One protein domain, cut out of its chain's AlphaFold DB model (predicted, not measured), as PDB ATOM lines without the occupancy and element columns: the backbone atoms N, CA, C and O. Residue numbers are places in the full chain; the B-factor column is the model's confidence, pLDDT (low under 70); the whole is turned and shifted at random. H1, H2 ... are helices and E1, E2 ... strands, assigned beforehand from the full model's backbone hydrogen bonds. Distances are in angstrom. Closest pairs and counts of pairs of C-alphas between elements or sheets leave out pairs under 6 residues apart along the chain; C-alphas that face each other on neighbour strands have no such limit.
ATOM      1  N   GLU A   3      -8.972  40.097  16.492       93.56
ATOM      2  CA  GLU A   3      -9.067  40.906  15.282       93.56
ATOM      3  C   GLU A   3      -7.672  41.244  14.738       93.56
ATOM      4  O   GLU A   3      -6.742  41.547  15.490       93.56
ATOM      5  N   ALA A   4      -7.539  41.194  13.417       95.12
ATOM      6  CA  ALA A   4      -6.422  41.725  12.655       95.12
ATOM      7  C   ALA A   4      -6.968  42.667  11.582       95.12
ATOM      8  O   ALA A   4      -8.014  42.416  10.985       95.12
ATOM      9  N   ILE A   5      -6.258  43.756  11.328       95.94
ATOM     10  CA  ILE A   5      -6.723  44.813  10.433       95.94
ATOM     11  C   ILE A   5      -6.133  44.601   9.050       95.94
ATOM     12  O   ILE A   5      -4.925  44.441   8.901       95.94
ATOM     13  N   ILE A   6      -6.976  44.615   8.027       96.56
ATOM     14  CA  ILE A   6      -6.532  44.622   6.641       96.56
ATOM     15  C   ILE A   6      -6.311  46.072   6.225       96.56
ATOM     16  O   ILE A   6      -7.240  46.886   6.227       96.56
ATOM     17  N   VAL A   7      -5.076  46.397   5.865       97.00
ATOM     18  CA  VAL A   7      -4.668  47.722   5.397       97.00
ATOM     19  C   VAL A   7      -4.274  47.680   3.925       97.00
ATOM     20  O   VAL A   7      -3.785  46.661   3.428       97.00
ATOM     21  N   ASN A   8      -4.463  48.793   3.224       96.06
ATOM     22  CA  ASN A   8      -3.933  48.967   1.874       96.06
ATOM     23  C   ASN A   8      -2.412  49.237   1.895       96.06
ATOM     24  O   ASN A   8      -1.771  49.234   2.948       96.06
ATOM     25  N   LEU A   9      -1.823  49.473   0.720       95.25
ATOM     26  CA  LEU A   9      -0.390  49.771   0.583       95.25
ATOM     27  C   LEU A   9       0.027  51.091   1.255       95.25
ATOM     28  O   LEU A   9       1.180  51.235   1.644       95.25
ATOM     29  N   ASP A  10      -0.915  52.014   1.449       94.94
ATOM     30  CA  ASP A  10      -0.703  53.289   2.145       94.94
ATOM     31  C   ASP A  10      -0.921  53.182   3.669       94.94
ATOM     32  O   ASP A  10      -0.857  54.182   4.388       94.94
ATOM     33  N   GLY A  11      -1.229  51.980   4.173       93.94
ATOM     34  CA  GLY A  11      -1.442  51.704   5.593       93.94
ATOM     35  C   GLY A  11      -2.828  52.084   6.117       93.94
ATOM     36  O   GLY A  11      -3.090  51.941   7.311       93.94
ATOM     37  N   TYR A  12      -3.745  52.554   5.270       95.19
ATOM     38  CA  TYR A  12      -5.115  52.837   5.689       95.19
ATOM     39  C   TYR A  12      -5.903  51.547   5.876       95.19
ATOM     40  O   TYR A  12      -5.873  50.653   5.028       95.19
ATOM     41  N   MET A  13      -6.651  51.488   6.974       93.94
ATOM     42  CA  MET A  13      -7.597  50.416   7.245       93.94
ATOM     43  C   MET A  13      -8.651  50.317   6.135       93.94
ATOM     44  O   MET A  13      -9.285  51.305   5.768       93.94
ATOM     45  N   THR A  14      -8.837  49.102   5.628       94.81
ATOM     46  CA  THR A  14      -9.820  48.766   4.591       94.81
ATOM     47  C   THR A  14     -10.842  47.749   5.080       94.81
ATOM     48  O   THR A  14     -12.016  47.886   4.754       94.81
ATOM     49  N   ASP A  15     -10.421  46.772   5.888       95.31
ATOM     50  CA  ASP A  15     -11.296  45.727   6.424       95.31
ATOM     51  C   ASP A  15     -10.719  45.141   7.732       95.31
ATOM     52  O   ASP A  15      -9.616  45.499   8.153       95.31
ATOM     53  N   VAL A  16     -11.453  44.239   8.385       94.81
ATOM     54  CA  VAL A  16     -11.024  43.475   9.566       94.81
ATOM     55  C   VAL A  16     -11.187  41.987   9.286       94.81
ATOM     56  O   VAL A  16     -12.174  41.543   8.711       94.81
ATOM     57  N   THR A  17     -10.228  41.190   9.740       95.25
ATOM     58  CA  THR A  17     -10.292  39.731   9.697       95.25
ATOM     59  C   THR A  17     -10.020  39.138  11.075       95.25
ATOM     60  O   THR A  17      -9.434  39.784  11.942       95.25
ATOM     61  N   LEU A  18     -10.459  37.902  11.301       95.31
ATOM     62  CA  LEU A  18     -10.213  37.188  12.551       95.31
ATOM     63  C   LEU A  18      -9.025  36.244  12.389       95.31
ATOM     64  O   LEU A  18      -8.993  35.412  11.484       95.31
ATOM     65  N   VAL A  19      -8.077  36.334  13.315       94.44
ATOM     66  CA  VAL A  19      -6.893  35.473  13.393       94.44
ATOM     67  C   VAL A  19      -6.833  34.763  14.744       94.44
ATOM     68  O   VAL A  19      -7.565  35.091  15.683       94.44
ATOM     69  N   ALA A  20      -5.971  33.756  14.857       95.44
ATOM     70  CA  ALA A  20      -5.702  33.119  16.141       95.44
ATOM     71  C   ALA A  20      -4.978  34.091  17.098       95.44
ATOM     72  O   ALA A  20      -4.337  35.052  16.669       95.44
ATOM     73  N   ASP A  21      -5.122  33.878  18.409       92.25
ATOM     74  CA  ASP A  21      -4.649  34.836  19.426       92.25
ATOM     75  C   ASP A  21      -3.120  34.985  19.447       92.25
ATOM     76  O   ASP A  21      -2.593  36.050  19.780       92.25
ATOM     77  N   ASP A  22      -2.416  33.930  19.042       92.56
ATOM     78  CA  ASP A  22      -0.963  33.827  18.950       92.56
ATOM     79  C   ASP A  22      -0.376  34.528  17.712       92.56
ATOM     80  O   ASP A  22       0.781  34.952  17.734       92.56
ATOM     81  N   VAL A  23      -1.170  34.729  16.656       91.06
ATOM     82  CA  VAL A  23      -0.721  35.389  15.420       91.06
ATOM     83  C   VAL A  23      -0.397  36.852  15.697       91.06
ATOM     84  O   VAL A  23      -1.278  37.627  16.045       91.06
ATOM     85  N   THR A  24       0.855  37.264  15.529       89.88
ATOM     86  CA  THR A  24       1.287  38.656  15.747       89.88
ATOM     87  C   THR A  24       2.233  39.070  14.628       89.88
ATOM     88  O   THR A  24       3.123  38.301  14.270       89.88
ATOM     89  N   GLY A  25       2.045  40.268  14.076       91.62
ATOM     90  CA  GLY A  25       2.882  40.799  12.999       91.62
ATOM     91  C   GLY A  25       2.090  41.348  11.818       91.62
ATOM     92  O   GLY A  25       0.884  41.575  11.914       91.62
ATOM     93  N   VAL A  26       2.797  41.573  10.714       94.38
ATOM     94  CA  VAL A  26       2.267  42.142   9.471       94.38
ATOM     95  C   VAL A  26       2.516  41.149   8.343       94.38
ATOM     96  O   VAL A  26       3.645  40.701   8.154       94.38
ATOM     97  N   PHE A  27       1.467  40.802   7.603       94.56
ATOM     98  CA  PHE A  27       1.493  39.762   6.576       94.56
ATOM     99  C   PHE A  27       1.023  40.328   5.234       94.56
ATOM    100  O   PHE A  27      -0.027  40.966   5.203       94.56
ATOM    101  N   PRO A  28       1.748  40.117   4.126       95.81
ATOM    102  CA  PRO A  28       1.334  40.611   2.816       95.81
ATOM    103  C   PRO A  28       0.099  39.872   2.285       95.81
ATOM    104  O   PRO A  28      -0.044  38.660   2.456       95.81
ATOM    105  N   ILE A  29      -0.774  40.604   1.596       93.69
ATOM    106  CA  ILE A  29      -1.943  40.082   0.885       93.69
ATOM    107  C   ILE A  29      -1.681  40.211  -0.608       93.69
ATOM    108  O   ILE A  29      -1.507  41.315  -1.124       93.69
ATOM    109  N   TYR A  30      -1.694  39.078  -1.302       91.94
ATOM    110  CA  TYR A  30      -1.512  39.020  -2.743       91.94
ATOM    111  C   TYR A  30      -2.818  38.669  -3.446       91.94
ATOM    112  O   TYR A  30      -3.499  37.712  -3.073       91.94
ATOM    113  N   GLN A  31      -3.132  39.401  -4.509       85.62
ATOM    114  CA  GLN A  31      -4.212  39.063  -5.421       85.62
ATOM    115  C   GLN A  31      -3.652  38.269  -6.598       85.62
ATOM    116  O   GLN A  31      -2.740  38.717  -7.297       85.62
ATOM    117  N   GLN A  32      -4.218  37.085  -6.831       79.31
ATOM    118  CA  GLN A  32      -3.969  36.366  -8.073       79.31
ATOM    119  C   GLN A  32      -4.747  37.055  -9.202       79.31
ATOM    120  O   GLN A  32      -5.968  37.211  -9.082       79.31
ATOM    121  N   PRO A  33      -4.082  37.481 -10.285       67.31
ATOM    122  CA  PRO A  33      -4.779  37.961 -11.469       67.31
ATOM    123  C   PRO A  33      -5.664  36.835 -12.021       67.31
ATOM    124  O   PRO A  33      -5.300  35.657 -11.989       67.31
ATOM    125  N   GLY A  34      -6.871  37.192 -12.468       61.16
ATOM    126  CA  GLY A  34      -7.830  36.229 -13.003       61.16
ATOM    127  C   GLY A  34      -7.205  35.402 -14.126       61.16
ATOM    128  O   GLY A  34      -6.492  35.940 -14.967       61.16
ATOM    129  N   LYS A  35      -7.469  34.093 -14.112       55.28
ATOM    130  CA  LYS A  35      -6.969  33.102 -15.074       55.28
ATOM    131  C   LYS A  35      -7.186  33.603 -16.513       55.28
ATOM    132  O   LYS A  35      -8.319  33.579 -16.989       55.28
ATOM    133  N   SER A  36      -6.143  34.084 -17.192       53.78
ATOM    134  CA  SER A  36      -6.219  34.339 -18.632       53.78
ATOM    135  C   SER A  36      -6.190  33.002 -19.369       53.78
ATOM    136  O   SER A  36      -5.591  32.033 -18.908       53.78
ATOM    137  N   GLU A  37      -6.867  32.922 -20.515       58.69
ATOM    138  CA  GLU A  37      -6.857  31.734 -21.385       58.69
ATOM    139  C   GLU A  37      -5.469  31.453 -22.000       58.69
ATOM    140  O   GLU A  37      -5.256  30.400 -22.596       58.69
ATOM    141  N   SER A  38      -4.513  32.372 -21.835       58.69
ATOM    142  CA  SER A  38      -3.095  32.171 -22.119       58.69
ATOM    143  C   SER A  38      -2.387  31.534 -20.918       58.69
ATOM    144  O   SER A  38      -2.491  32.032 -19.802       58.69
ATOM    145  N   GLU A  39      -1.615  30.467 -21.146       57.09
ATOM    146  CA  GLU A  39      -0.721  29.817 -20.165       57.09
ATOM    147  C   GLU A  39       0.476  30.706 -19.743       57.09
ATOM    148  O   GLU A  39       1.581  30.219 -19.515       57.09
ATOM    149  N   GLU A  40       0.295  32.023 -19.642       60.12
ATOM    150  CA  GLU A  40       1.286  32.908 -19.040       60.12
ATOM    151  C   GLU A  40       1.086  32.912 -17.524       60.12
ATOM    152  O   GLU A  40       0.027  33.264 -17.004       60.12
ATOM    153  N   VAL A  41       2.121  32.490 -16.799       62.75
ATOM    154  CA  VAL A  41       2.170  32.584 -15.339       62.75
ATOM    155  C   VAL A  41       2.273  34.065 -14.981       62.75
ATOM    156  O   VAL A  41       3.361  34.633 -14.983       62.75
ATOM    157  N   VAL A  42       1.138  34.709 -14.721       70.69
ATOM    158  CA  VAL A  42       1.122  36.106 -14.281       70.69
ATOM    159  C   VAL A  42       1.500  36.164 -12.799       70.69
ATOM    160  O   VAL A  42       0.936  35.441 -11.973       70.69
ATOM    161  N   GLU A  43       2.469  37.014 -12.461       79.56
ATOM    162  CA  GLU A  43       2.932  37.189 -11.085       79.56
ATOM    163  C   GLU A  43       1.821  37.772 -10.186       79.56
ATOM    164  O   GLU A  43       1.073  38.661 -10.609       79.56
ATOM    165  N   PRO A  44       1.678  37.279  -8.942       85.56
ATOM    166  CA  PRO A  44       0.687  37.789  -8.004       85.56
ATOM    167  C   PRO A  44       1.006  39.232  -7.582       85.56
ATOM    168  O   PRO A  44       2.143  39.558  -7.243       85.56
ATOM    169  N   VAL A  45      -0.015  40.093  -7.550       89.75
ATOM    170  CA  VAL A  45       0.137  41.519  -7.218       89.75
ATOM    171  C   VAL A  45      -0.116  41.730  -5.729       89.75
ATOM    172  O   VAL A  45      -1.137  41.284  -5.207       89.75
ATOM    173  N   LEU A  46       0.796  42.414  -5.033       92.88
ATOM    174  CA  LEU A  46       0.597  42.810  -3.636       92.88
ATOM    175  C   LEU A  46      -0.500  43.881  -3.557       92.88
ATOM    176  O   LEU A  46      -0.353  44.960  -4.126       92.88
ATOM    177  N   THR A  47      -1.583  43.598  -2.839       93.44
ATOM    178  CA  THR A  47      -2.741  44.500  -2.724       93.44
ATOM    179  C   THR A  47      -2.887  45.142  -1.350       93.44
ATOM    180  O   THR A  47      -3.605  46.128  -1.210       93.44
ATOM    181  N   GLY A  48      -2.223  44.607  -0.326       95.12
ATOM    182  CA  GLY A  48      -2.323  45.132   1.033       95.12
ATOM    183  C   GLY A  48      -1.611  44.258   2.052       95.12
ATOM    184  O   GLY A  48      -0.823  43.386   1.688       95.12
ATOM    185  N   HIS A  49      -1.914  44.485   3.328       96.75
ATOM    186  CA  HIS A  49      -1.359  43.722   4.439       96.75
ATOM    187  C   HIS A  49      -2.425  43.385   5.482       96.75
ATOM    188  O   HIS A  49      -3.321  44.178   5.752       96.75
ATOM    189  N   THR A  50      -2.305  42.221   6.109       96.56
ATOM    190  CA  THR A  50      -3.004  41.875   7.345       96.56
ATOM    191  C   THR A  50      -2.110  42.218   8.529       96.56
ATOM    192  O   THR A  50      -1.008  41.691   8.658       96.56
ATOM    193  N   VAL A  51      -2.588  43.090   9.408       96.19
ATOM    194  CA  VAL A  51      -1.871  43.611  10.570       96.19
ATOM    195  C   VAL A  51      -2.503  43.038  11.836       96.19
ATOM    196  O   VAL A  51      -3.579  43.455  12.259       96.19
ATOM    197  N   ALA A  52      -1.819  42.089  12.469       94.88
ATOM    198  CA  ALA A  52      -2.186  41.510  13.762       94.88
ATOM    199  C   ALA A  52      -1.481  42.239  14.927       94.88
ATOM    200  O   ALA A  52      -1.017  41.618  15.886       94.88
ATOM    201  N   VAL A  53      -1.358  43.564  14.804       91.69
ATOM    202  CA  VAL A  53      -0.768  44.475  15.795       91.69
ATOM    203  C   VAL A  53      -1.893  45.317  16.405       91.69
ATOM    204  O   VAL A  53      -2.666  45.903  15.645       91.69
ATOM    205  N   PRO A  54      -1.998  45.412  17.743       89.94
ATOM    206  CA  PRO A  54      -3.062  46.175  18.390       89.94
ATOM    207  C   PRO A  54      -2.998  47.660  18.022       89.94
ATOM    208  O   PRO A  54      -1.922  48.256  17.987       89.94
ATOM    209  N   VAL A  55      -4.164  48.255  17.771       90.62
ATOM    210  CA  VAL A  55      -4.293  49.681  17.455       90.62
ATOM    211  C   VAL A  55      -4.125  50.520  18.713       90.62
ATOM    212  O   VAL A  55      -4.700  50.207  19.758       90.62
ATOM    213  N   THR A  56      -3.380  51.618  18.601       89.88
ATOM    214  CA  THR A  56      -3.290  52.616  19.671       89.88
ATOM    215  C   THR A  56      -4.656  53.274  19.888       89.88
ATOM    216  O   THR A  56      -5.232  53.820  18.942       89.88
ATOM    217  N   PRO A  57      -5.216  53.235  21.110       87.94
ATOM    218  CA  PRO A  57      -6.510  53.844  21.381       87.94
ATOM    219  C   PRO A  57      -6.453  55.368  21.198       87.94
ATOM    220  O   PRO A  57      -5.435  56.001  21.466       87.94
ATOM    221  N   GLY A  58      -7.574  55.965  20.787       87.44
ATOM    222  CA  GLY A  58      -7.710  57.421  20.640       87.44
ATOM    223  C   GLY A  58      -7.412  57.978  19.244       87.44
ATOM    224  O   GLY A  58      -7.537  59.184  19.053       87.44
ATOM    225  N   LEU A  59      -7.071  57.124  18.275       90.12
ATOM    226  CA  LEU A  59      -6.963  57.501  16.863       90.12
ATOM    227  C   LEU A  59      -8.356  57.573  16.220       90.12
ATOM    228  O   LEU A  59      -9.144  56.635  16.339       90.12
ATOM    229  N   TYR A  60      -8.652  58.670  15.521       89.19
ATOM    230  CA  TYR A  60      -9.904  58.855  14.779       89.19
ATOM    231  C   TYR A  60      -9.887  58.084  13.462       89.19
ATOM    232  O   TYR A  60     -10.885  57.458  13.100       89.19
ATOM    233  N   LYS A  61      -8.753  58.102  12.753       91.94
ATOM    234  CA  LYS A  61      -8.540  57.317  11.537       91.94
ATOM    235  C   LYS A  61      -7.180  56.619  11.607       91.94
ATOM    236  O   LYS A  61      -6.189  57.159  11.119       91.94
ATOM    237  N   PRO A  62      -7.114  55.414  12.196       94.31
ATOM    238  CA  PRO A  62      -5.868  54.669  12.294       94.31
ATOM    239  C   PRO A  62      -5.226  54.442  10.921       94.31
ATOM    240  O   PRO A  62      -5.870  53.953   9.987       94.31
ATOM    241  N   ARG A  63      -3.940  54.770  10.818       95.62
ATOM    242  CA  ARG A  63      -3.081  54.452   9.679       95.62
ATOM    243  C   ARG A  63      -1.855  53.703  10.180       95.62
ATOM    244  O   ARG A  63      -1.220  54.126  11.142       95.62
ATOM    245  N   PHE A  64      -1.536  52.592   9.536       95.81
ATOM    246  CA  PHE A  64      -0.359  51.803   9.847       95.81
ATOM    247  C   PHE A  64       0.881  52.418   9.192       95.81
ATOM    248  O   PHE A  64       0.880  52.700   7.996       95.81
ATOM    249  N   ASP A  65       1.933  52.628   9.973       95.50
ATOM    250  CA  ASP A  65       3.216  53.138   9.502       95.50
ATOM    251  C   ASP A  65       4.195  51.974   9.289       95.50
ATOM    252  O   ASP A  65       4.770  51.421  10.233       95.50
ATOM    253  N   PHE A  66       4.389  51.598   8.023       93.69
ATOM    254  CA  PHE A  66       5.315  50.529   7.648       93.69
ATOM    255  C   PHE A  66       6.778  50.868   7.970       93.69
ATOM    256  O   PHE A  66       7.535  49.968   8.328       93.69
ATOM    257  N   ALA A  67       7.180  52.142   7.922       93.38
ATOM    258  CA  ALA A  67       8.548  52.542   8.253       93.38
ATOM    259  C   ALA A  67       8.811  52.429   9.764       93.38
ATOM    260  O   ALA A  67       9.875  51.966  10.197       93.38
ATOM    261  N   ALA A  68       7.817  52.791  10.582       92.56
ATOM    262  CA  ALA A  68       7.863  52.551  12.022       92.56
ATOM    263  C   ALA A  68       7.943  51.046  12.334       92.56
ATOM    264  O   ALA A  68       8.742  50.628  13.176       92.56
ATOM    265  N   TRP A  69       7.182  50.223  11.605       93.62
ATOM    266  CA  TRP A  69       7.225  48.766  11.737       93.62
ATOM    267  C   TRP A  69       8.594  48.163  11.384       93.62
ATOM    268  O   TRP A  69       9.108  47.332  12.132       93.62
ATOM    269  N   GLU A  70       9.228  48.597  10.295       92.31
ATOM    270  CA  GLU A  70      10.577  48.145   9.923       92.31
ATOM    271  C   GLU A  70      11.624  48.523  10.979       92.31
ATOM    272  O   GLU A  70      12.489  47.717  11.339       92.31
ATOM    273  N   THR A  71      11.506  49.727  11.542       92.00
ATOM    274  CA  THR A  71      12.369  50.187  12.637       92.00
ATOM    275  C   THR A  71      12.181  49.320  13.884       92.00
ATOM    276  O   THR A  71      13.163  48.901  14.507       92.00
ATOM    277  N   TYR A  72      10.932  48.995  14.227       91.25
ATOM    278  CA  TYR A  72      10.591  48.087  15.322       91.25
ATOM    279  C   TYR A  72      11.201  46.692  15.115       91.25
ATOM    280  O   TYR A  72      11.829  46.149  16.023       91.25
ATOM    281  N   GLN A  73      11.073  46.120  13.915       91.12
ATOM    282  CA  GLN A  73      11.649  44.808  13.600       91.12
ATOM    283  C   GLN A  73      13.178  44.823  13.707       91.12
ATOM    284  O   GLN A  73      13.757  43.965  14.370       91.12
ATOM    285  N   THR A  74      13.826  45.842  13.141       91.38
ATOM    286  CA  THR A  74      15.290  45.992  13.175       91.38
ATOM    287  C   THR A  74      15.817  46.079  14.609       91.38
ATOM    288  O   THR A  74      16.801  45.437  14.976       91.38
ATOM    289  N   THR A  75      15.144  46.861  15.454       91.19
ATOM    290  CA  THR A  75      15.521  47.026  16.863       91.19
ATOM    291  C   THR A  75      15.258  45.756  17.679       91.19
ATOM    292  O   THR A  75      16.090  45.387  18.513       91.19
ATOM    293  N   LEU A  76      14.169  45.033  17.393       90.81
ATOM    294  CA  LEU A  76      13.866  43.740  18.009       90.81
ATOM    295  C   LEU A  76      14.906  42.674  17.638       90.81
ATOM    296  O   LEU A  76      15.339  41.905  18.497       90.81
ATOM    297  N   GLU A  77      15.329  42.620  16.375       91.94
ATOM    298  CA  GLU A  77      16.393  41.718  15.930       91.94
ATOM    299  C   GLU A  77      17.732  42.052  16.583       91.94
ATOM    300  O   GLU A  77      18.394  41.154  17.103       91.94
ATOM    301  N   ALA A  78      18.105  43.333  16.655       91.50
ATOM    302  CA  ALA A  78      19.316  43.762  17.351       91.50
ATOM    303  C   ALA A  78      19.302  43.347  18.833       91.50
ATOM    304  O   ALA A  78      20.306  42.853  19.353       91.50
ATOM    305  N   TYR A  79      18.153  43.477  19.505       91.81
ATOM    306  CA  TYR A  79      17.981  42.989  20.870       91.81
ATOM    307  C   TYR A  79      18.142  41.467  20.966       91.81
ATOM    308  O   TYR A  79      18.881  40.983  21.824       91.81
ATOM    309  N   ARG A  80      17.513  40.702  20.065       93.06
ATOM    310  CA  ARG A  80      17.645  39.235  20.018       93.06
ATOM    311  C   ARG A  80      19.092  38.796  19.809       93.06
ATOM    312  O   ARG A  80      19.535  37.867  20.476       93.06
ATOM    313  N   ILE A  81      19.831  39.474  18.931       93.38
ATOM    314  CA  ILE A  81      21.258  39.216  18.697       93.38
ATOM    315  C   ILE A  81      22.068  39.522  19.960       93.38
ATOM    316  O   ILE A  81      22.902  38.711  20.356       93.38
ATOM    317  N   SER A  82      21.807  40.657  20.613       91.56
ATOM    318  CA  SER A  82      22.461  41.036  21.873       91.56
ATOM    319  C   SER A  82      22.225  39.993  22.971       91.56
ATOM    320  O   SER A  82      23.173  39.524  23.600       91.56
ATOM    321  N   LEU A  83      20.975  39.550  23.136       92.19
ATOM    322  CA  LEU A  83      20.601  38.520  24.099       92.19
ATOM    323  C   LEU A  83      21.253  37.172  23.778       92.19
ATOM    324  O   LEU A  83      21.834  36.556  24.665       92.19
ATOM    325  N   ALA A  84      21.212  36.732  22.519       93.62
ATOM    326  CA  ALA A  84      21.848  35.488  22.090       93.62
ATOM    327  C   ALA A  84      23.371  35.525  22.297       93.62
ATOM    328  O   ALA A  84      23.956  34.549  22.761       93.62
ATOM    329  N   THR A  85      24.003  36.668  22.012       93.75
ATOM    330  CA  THR A  85      25.438  36.884  22.247       93.75
ATOM    331  C   THR A  85      25.754  36.776  23.735       93.75
ATOM    332  O   THR A  85      26.620  35.999  24.117       93.75
ATOM    333  N   TRP A  86      25.005  37.479  24.588       93.00
ATOM    334  CA  TRP A  86      25.169  37.416  26.042       93.00
ATOM    335  C   TRP A  86      24.965  35.997  26.595       93.00
ATOM    336  O   TRP A  86      25.753  35.533  27.419       93.00
ATOM    337  N   GLN A  87      23.947  35.278  26.109       92.50
ATOM    338  CA  GLN A  87      23.660  33.895  26.505       92.50
ATOM    339  C   GLN A  87      24.750  32.911  26.052       92.50
ATOM    340  O   GLN A  87      25.021  31.946  26.766       92.50
ATOM    341  N   GLY A  88      25.375  33.154  24.896       92.94
ATOM    342  CA  GLY A  88      26.466  32.340  24.357       92.94
ATOM    343  C   GLY A  88      27.830  32.595  25.006       92.94
ATOM    344  O   GLY A  88      28.705  31.734  24.922       92.94
ATOM    345  N   THR A  89      28.020  33.742  25.665       93.62
ATOM    346  CA  THR A  89      29.246  34.044  26.416       93.62
ATOM    347  C   THR A  89      29.320  33.192  27.692       93.62
ATOM    348  O   THR A  89      28.313  33.101  28.411       93.62
ATOM    349  N   PRO A  90      30.487  32.586  28.004       91.94
ATOM    350  CA  PRO A  90      30.729  31.928  29.286       91.94
ATOM    351  C   PRO A  90      30.397  32.850  30.459       91.94
ATOM    352  O   PRO A  90      30.653  34.048  30.396       91.94
ATOM    353  N   GLU A  91      29.844  32.300  31.539       87.62
ATOM    354  CA  GLU A  91      29.369  33.090  32.685       87.62
ATOM    355  C   GLU A  91      30.465  33.978  33.301       87.62
ATOM    356  O   GLU A  91      30.182  35.099  33.710       87.62
ATOM    357  N   GLU A  92      31.719  33.516  33.288       89.31
ATOM    358  CA  GLU A  92      32.888  34.241  33.810       89.31
ATOM    359  C   GLU A  92      33.222  35.520  33.018       89.31
ATOM    360  O   GLU A  92      33.699  36.494  33.598       89.31
ATOM    361  N   ASP A  93      32.926  35.533  31.714       90.25
ATOM    362  CA  ASP A  93      33.216  36.641  30.787       90.25
ATOM    363  C   ASP A  93      31.966  37.472  30.456       90.25
ATOM    364  O   ASP A  93      31.995  38.420  29.660       90.25
ATOM    365  N   ARG A  94      30.826  37.090  31.024       91.12
ATOM    366  CA  ARG A  94      29.531  37.670  30.714       91.12
ATOM    367  C   ARG A  94      29.412  39.049  31.365       91.12
ATOM    368  O   ARG A  94      29.460  39.199  32.582       91.12
ATOM    369  N   ALA A  95      29.221  40.071  30.535       87.31
ATOM    370  CA  ALA A  95      28.867  41.410  30.999       87.31
ATOM    371  C   ALA A  95      27.465  41.426  31.647       87.31
ATOM    372  O   ALA A  95      26.760  40.416  31.678       87.31
ATOM    373  N   SER A  96      27.021  42.585  32.138       87.31
ATOM    374  CA  SER A  96      25.642  42.744  32.615       87.31
ATOM    375  C   SER A  96      24.624  42.308  31.558       87.31
ATOM    376  O   SER A  96      24.839  42.506  30.359       87.31
ATOM    377  N   GLU A  97      23.519  41.717  32.016       88.88
ATOM    378  CA  GLU A  97      22.412  41.308  31.152       88.88
ATOM    379  C   GLU A  97      21.926  42.481  30.289       88.88
ATOM    380  O   GLU A  97      21.822  43.608  30.796       88.88
ATOM    381  N   PRO A  98      21.648  42.257  28.990       86.69
ATOM    382  CA  PRO A  98      21.053  43.293  28.166       86.69
ATOM    383  C   PRO A  98      19.712  43.742  28.769       86.69
ATOM    384  O   PRO A  98      18.971  42.921  29.313       86.69
ATOM    385  N   PRO A  99      19.375  45.039  28.669       86.12
ATOM    386  CA  PRO A  99      18.132  45.564  29.223       86.12
ATOM    387  C   PRO A  99      16.928  44.838  28.622       86.12
ATOM    388  O   PRO A  99      16.947  44.473  27.450       86.12
ATOM    389  N   SER A 100      15.868  44.648  29.406       83.31
ATOM    390  CA  SER A 100      14.635  44.052  28.896       83.31
ATOM    391  C   SER A 100      14.081  44.864  27.723       83.31
ATOM    392  O   SER A 100      14.085  46.095  27.729       83.31
ATOM    393  N   TRP A 101      13.600  44.162  26.698       80.75
ATOM    394  CA  TRP A 101      12.949  44.797  25.560       80.75
ATOM    395  C   TRP A 101      11.663  45.512  25.993       80.75
ATOM    396  O   TRP A 101      10.756  44.883  26.536       80.75
ATOM    397  N   THR A 102      11.567  46.811  25.708       76.19
ATOM    398  CA  THR A 102      10.394  47.653  26.006       76.19
ATOM    399  C   THR A 102       9.688  48.179  24.756       76.19
ATOM    400  O   THR A 102       8.790  49.005  24.873       76.19
ATOM    401  N   GLY A 103      10.072  47.736  23.554       73.38
ATOM    402  CA  GLY A 103       9.496  48.264  22.317       73.38
ATOM    403  C   GLY A 103       7.996  47.979  22.214       73.38
ATOM    404  O   GLY A 103       7.579  46.818  22.154       73.38
ATOM    405  N   GLU A 104       7.196  49.046  22.167       76.25
ATOM    406  CA  GLU A 104       5.740  48.990  22.041       76.25
ATOM    407  C   GLU A 104       5.332  48.800  20.574       76.25
ATOM    408  O   GLU A 104       5.497  49.695  19.748       76.25
ATOM    409  N   MET A 105       4.754  47.640  20.240       78.12
ATOM    410  CA  MET A 105       4.270  47.361  18.876       78.12
ATOM    411  C   MET A 105       3.175  48.341  18.428       78.12
ATOM    412  O   MET A 105       3.102  48.685  17.249       78.12
ATOM    413  N   SER A 106       2.345  48.815  19.361       76.44
ATOM    414  CA  SER A 106       1.233  49.735  19.086       76.44
ATOM    415  C   SER A 106       1.699  51.084  18.527       76.44
ATOM    416  O   SER A 106       0.944  51.740  17.811       76.44
ATOM    417  N   ALA A 107       2.958  51.473  18.764       84.25
ATOM    418  CA  ALA A 107       3.541  52.710  18.241       84.25
ATOM    419  C   ALA A 107       3.610  52.767  16.700       84.25
ATOM    420  O   ALA A 107       3.858  53.830  16.141       84.25
ATOM    421  N   CYS A 108       3.358  51.650  16.005       92.31
ATOM    422  CA  CYS A 108       3.281  51.605  14.542       92.31
ATOM    423  C   CYS A 108       1.959  52.165  13.983       92.31
ATOM    424  O   CYS A 108       1.804  52.270  12.770       92.31
ATOM    425  N   TRP A 109       0.990  52.502  14.840       94.25
ATOM    426  CA  TRP A 109      -0.266  53.132  14.437       94.25
ATOM    427  C   TRP A 109      -0.221  54.640  14.664       94.25
ATOM    428  O   TRP A 109       0.007  55.101  15.782       94.25
ATOM    429  N   ILE A 110      -0.510  55.399  13.609       93.62
ATOM    430  CA  ILE A 110      -0.540  56.863  13.612       93.62
ATOM    431  C   ILE A 110      -1.906  57.389  13.173       93.62
ATOM    432  O   ILE A 110      -2.726  56.665  12.604       93.62
ATOM    433  N   GLU A 111      -2.153  58.669  13.439       93.44
ATOM    434  CA  GLU A 111      -3.347  59.351  12.947       93.44
ATOM    435  C   GLU A 111      -3.231  59.587  11.437       93.44
ATOM    436  O   GLU A 111      -2.224  60.098  10.939       93.44
ATOM    437  N   GLY A 112      -4.255  59.158  10.704       91.44
ATOM    438  CA  GLY A 112      -4.352  59.290   9.257       91.44
ATOM    439  C   GLY A 112      -5.076  60.556   8.803       91.44
ATOM    440  O   GLY A 112      -5.103  60.806   7.596       91.44
ATOM    441  N   LEU A 113      -5.681  61.305   9.732       90.50
ATOM    442  CA  LEU A 113      -6.275  62.624   9.504       90.50
ATOM    443  C   LEU A 113      -5.254  63.749   9.682       90.50
ATOM    444  O   LEU A 113      -4.323  63.648  10.484       90.50
ATOM    445  N   THR A 114      -5.467  64.855   8.973       89.31
ATOM    446  CA  THR A 114      -4.729  66.093   9.245       89.31
ATOM    447  C   THR A 114      -5.265  66.789  10.498       89.31
ATOM    448  O   THR A 114      -6.369  66.509  10.976       89.31
ATOM    449  N   GLN A 115      -4.489  67.727  11.045       85.62
ATOM    450  CA  GLN A 115      -4.903  68.488  12.225       85.62
ATOM    451  C   GLN A 115      -6.190  69.282  11.962       85.62
ATOM    452  O   GLN A 115      -7.062  69.350  12.822       85.62
ATOM    453  N   GLU A 116      -6.344  69.818  10.753       83.38
ATOM    454  CA  GLU A 116      -7.530  70.563  10.334       83.38
ATOM    455  C   GLU A 116      -8.778  69.672  10.308       83.38
ATOM    456  O   GLU A 116      -9.850  70.089  10.748       83.38
ATOM    457  N   GLU A 117      -8.649  68.432   9.831       86.88
ATOM    458  CA  GLU A 117      -9.746  67.460   9.826       86.88
ATOM    459  C   GLU A 117     -10.140  67.058  11.255       86.88
ATOM    460  O   GLU A 117     -11.327  66.980  11.578       86.88
ATOM    461  N   LEU A 118      -9.159  66.870  12.144       85.75
ATOM    462  CA  LEU A 118      -9.408  66.602  13.564       85.75
ATOM    463  C   LEU A 118     -10.105  67.775  14.255       85.75
ATOM    464  O   LEU A 118     -11.036  67.569  15.039       85.75
ATOM    465  N   ASP A 119      -9.676  69.002  13.966       85.50
ATOM    466  CA  ASP A 119     -10.266  70.210  14.532       85.50
ATOM    467  C   ASP A 119     -11.694  70.421  14.020       85.50
ATOM    468  O   ASP A 119     -12.565  70.817  14.794       85.50
ATOM    469  N   ALA A 120     -11.976  70.090  12.756       84.25
ATOM    470  CA  ALA A 120     -13.331  70.109  12.211       84.25
ATOM    471  C   ALA A 120     -14.256  69.116  12.933       84.25
ATOM    472  O   ALA A 120     -15.393  69.464  13.251       84.25
ATOM    473  N   ILE A 121     -13.767  67.911  13.249       80.94
ATOM    474  CA  ILE A 121     -14.522  66.908  14.017       80.94
ATOM    475  C   ILE A 121     -14.784  67.404  15.445       80.94
ATOM    476  O   ILE A 121     -15.918  67.339  15.926       80.94
ATOM    477  N   LYS A 122     -13.759  67.932  16.122       77.88
ATOM    478  CA  LYS A 122     -13.866  68.434  17.503       77.88
ATOM    479  C   LYS A 122     -14.744  69.680  17.625       77.88
ATOM    480  O   LYS A 122     -15.397  69.853  18.649       77.88
ATOM    481  N   ASN A 123     -14.785  70.517  16.589       74.75
ATOM    482  CA  ASN A 123     -15.621  71.716  16.532       74.75
ATOM    483  C   ASN A 123     -17.046  71.455  16.022       74.75
ATOM    484  O   ASN A 123     -17.806  72.409  15.830       74.75
ATOM    485  N   THR A 124     -17.446  70.197  15.805       69.81
ATOM    486  CA  THR A 124     -18.855  69.900  15.527       69.81
ATOM    487  C   THR A 124     -19.718  70.340  16.711       69.81
ATOM    488  O   THR A 124     -19.459  70.002  17.866       69.81
TER     489      THR A 124
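This is residues 3 to 124 of the 176 residues of an uncharacterized protein of Paenibacillus rigui (UniProt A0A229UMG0). A small curled sheet, E2 E1 E4 E3, sits beside the short strand pair E5 and E6; from that pair the long helix H1 reaches away as an arm, and residues 89 to 104 fold back along the arm to H2. Residues 35 to 40, the tip of the E3 and E4 hairpin, stick out another way, and H3 lies far off beyond E6. The 122 printed residues have three named helices and six named strands, in the order E1 E2 E3 E4 E5 H1 H2 E6 H3; both sheets are antiparallel and the class is mixed. The whole is only just loose, close to extended, with a radius of gyration of the C-alphas of 20.3 A, and flat, spanning 64 by 57 by 25 A.

The strongly twisted sheet runs E2, residues 13 to 19, E1, residues 3 to 7, E4, residues 45 to 51, and E3, residues 26 to 31. Hairpin E1 and E2 has N 6 and O 15 at 2.8 A, E1 and E4 have N 7 and O 49 at 2.8 A, and hairpin E3 and E4 has N 29 and O 48 at 2.8 A, each within hydrogen-bond range. E5, residues 62 to 64, and E6, residues 109 to 111, are antiparallel at 131 degrees, with N 63 and O 110 at 2.9 A. The closest C-alphas of E2 and E5, Met 13 and Arg 63, are 6.5 A apart. H1, residues 66 to 88, touches H2, residues 105 to 108, with residues 66 to 72 alone; the closest C-alphas, Ala 68 and Cys 108, are 5.3 A apart. H3, residues 115 to 122, touches no helix. In H1 and H3 every O i to N i+4 pair is within hydrogen-bond range; H2 is too short for one.

E1 begins at C-alpha 3 (-9.067, 40.906, 15.282). H1, 32.5 A long, ends at C-alpha 88 (26.466, 32.340, 24.357). E4 is 18.0 A long and H3 10.4 A.

The C-alphas farthest apart, Glu 37 and Glu 92, are 68.1 A apart. The printed part has no cut; the links E3 to E4 and H1 to H2 are long. Residues 33 to 41 and 124 have pLDDT under 70.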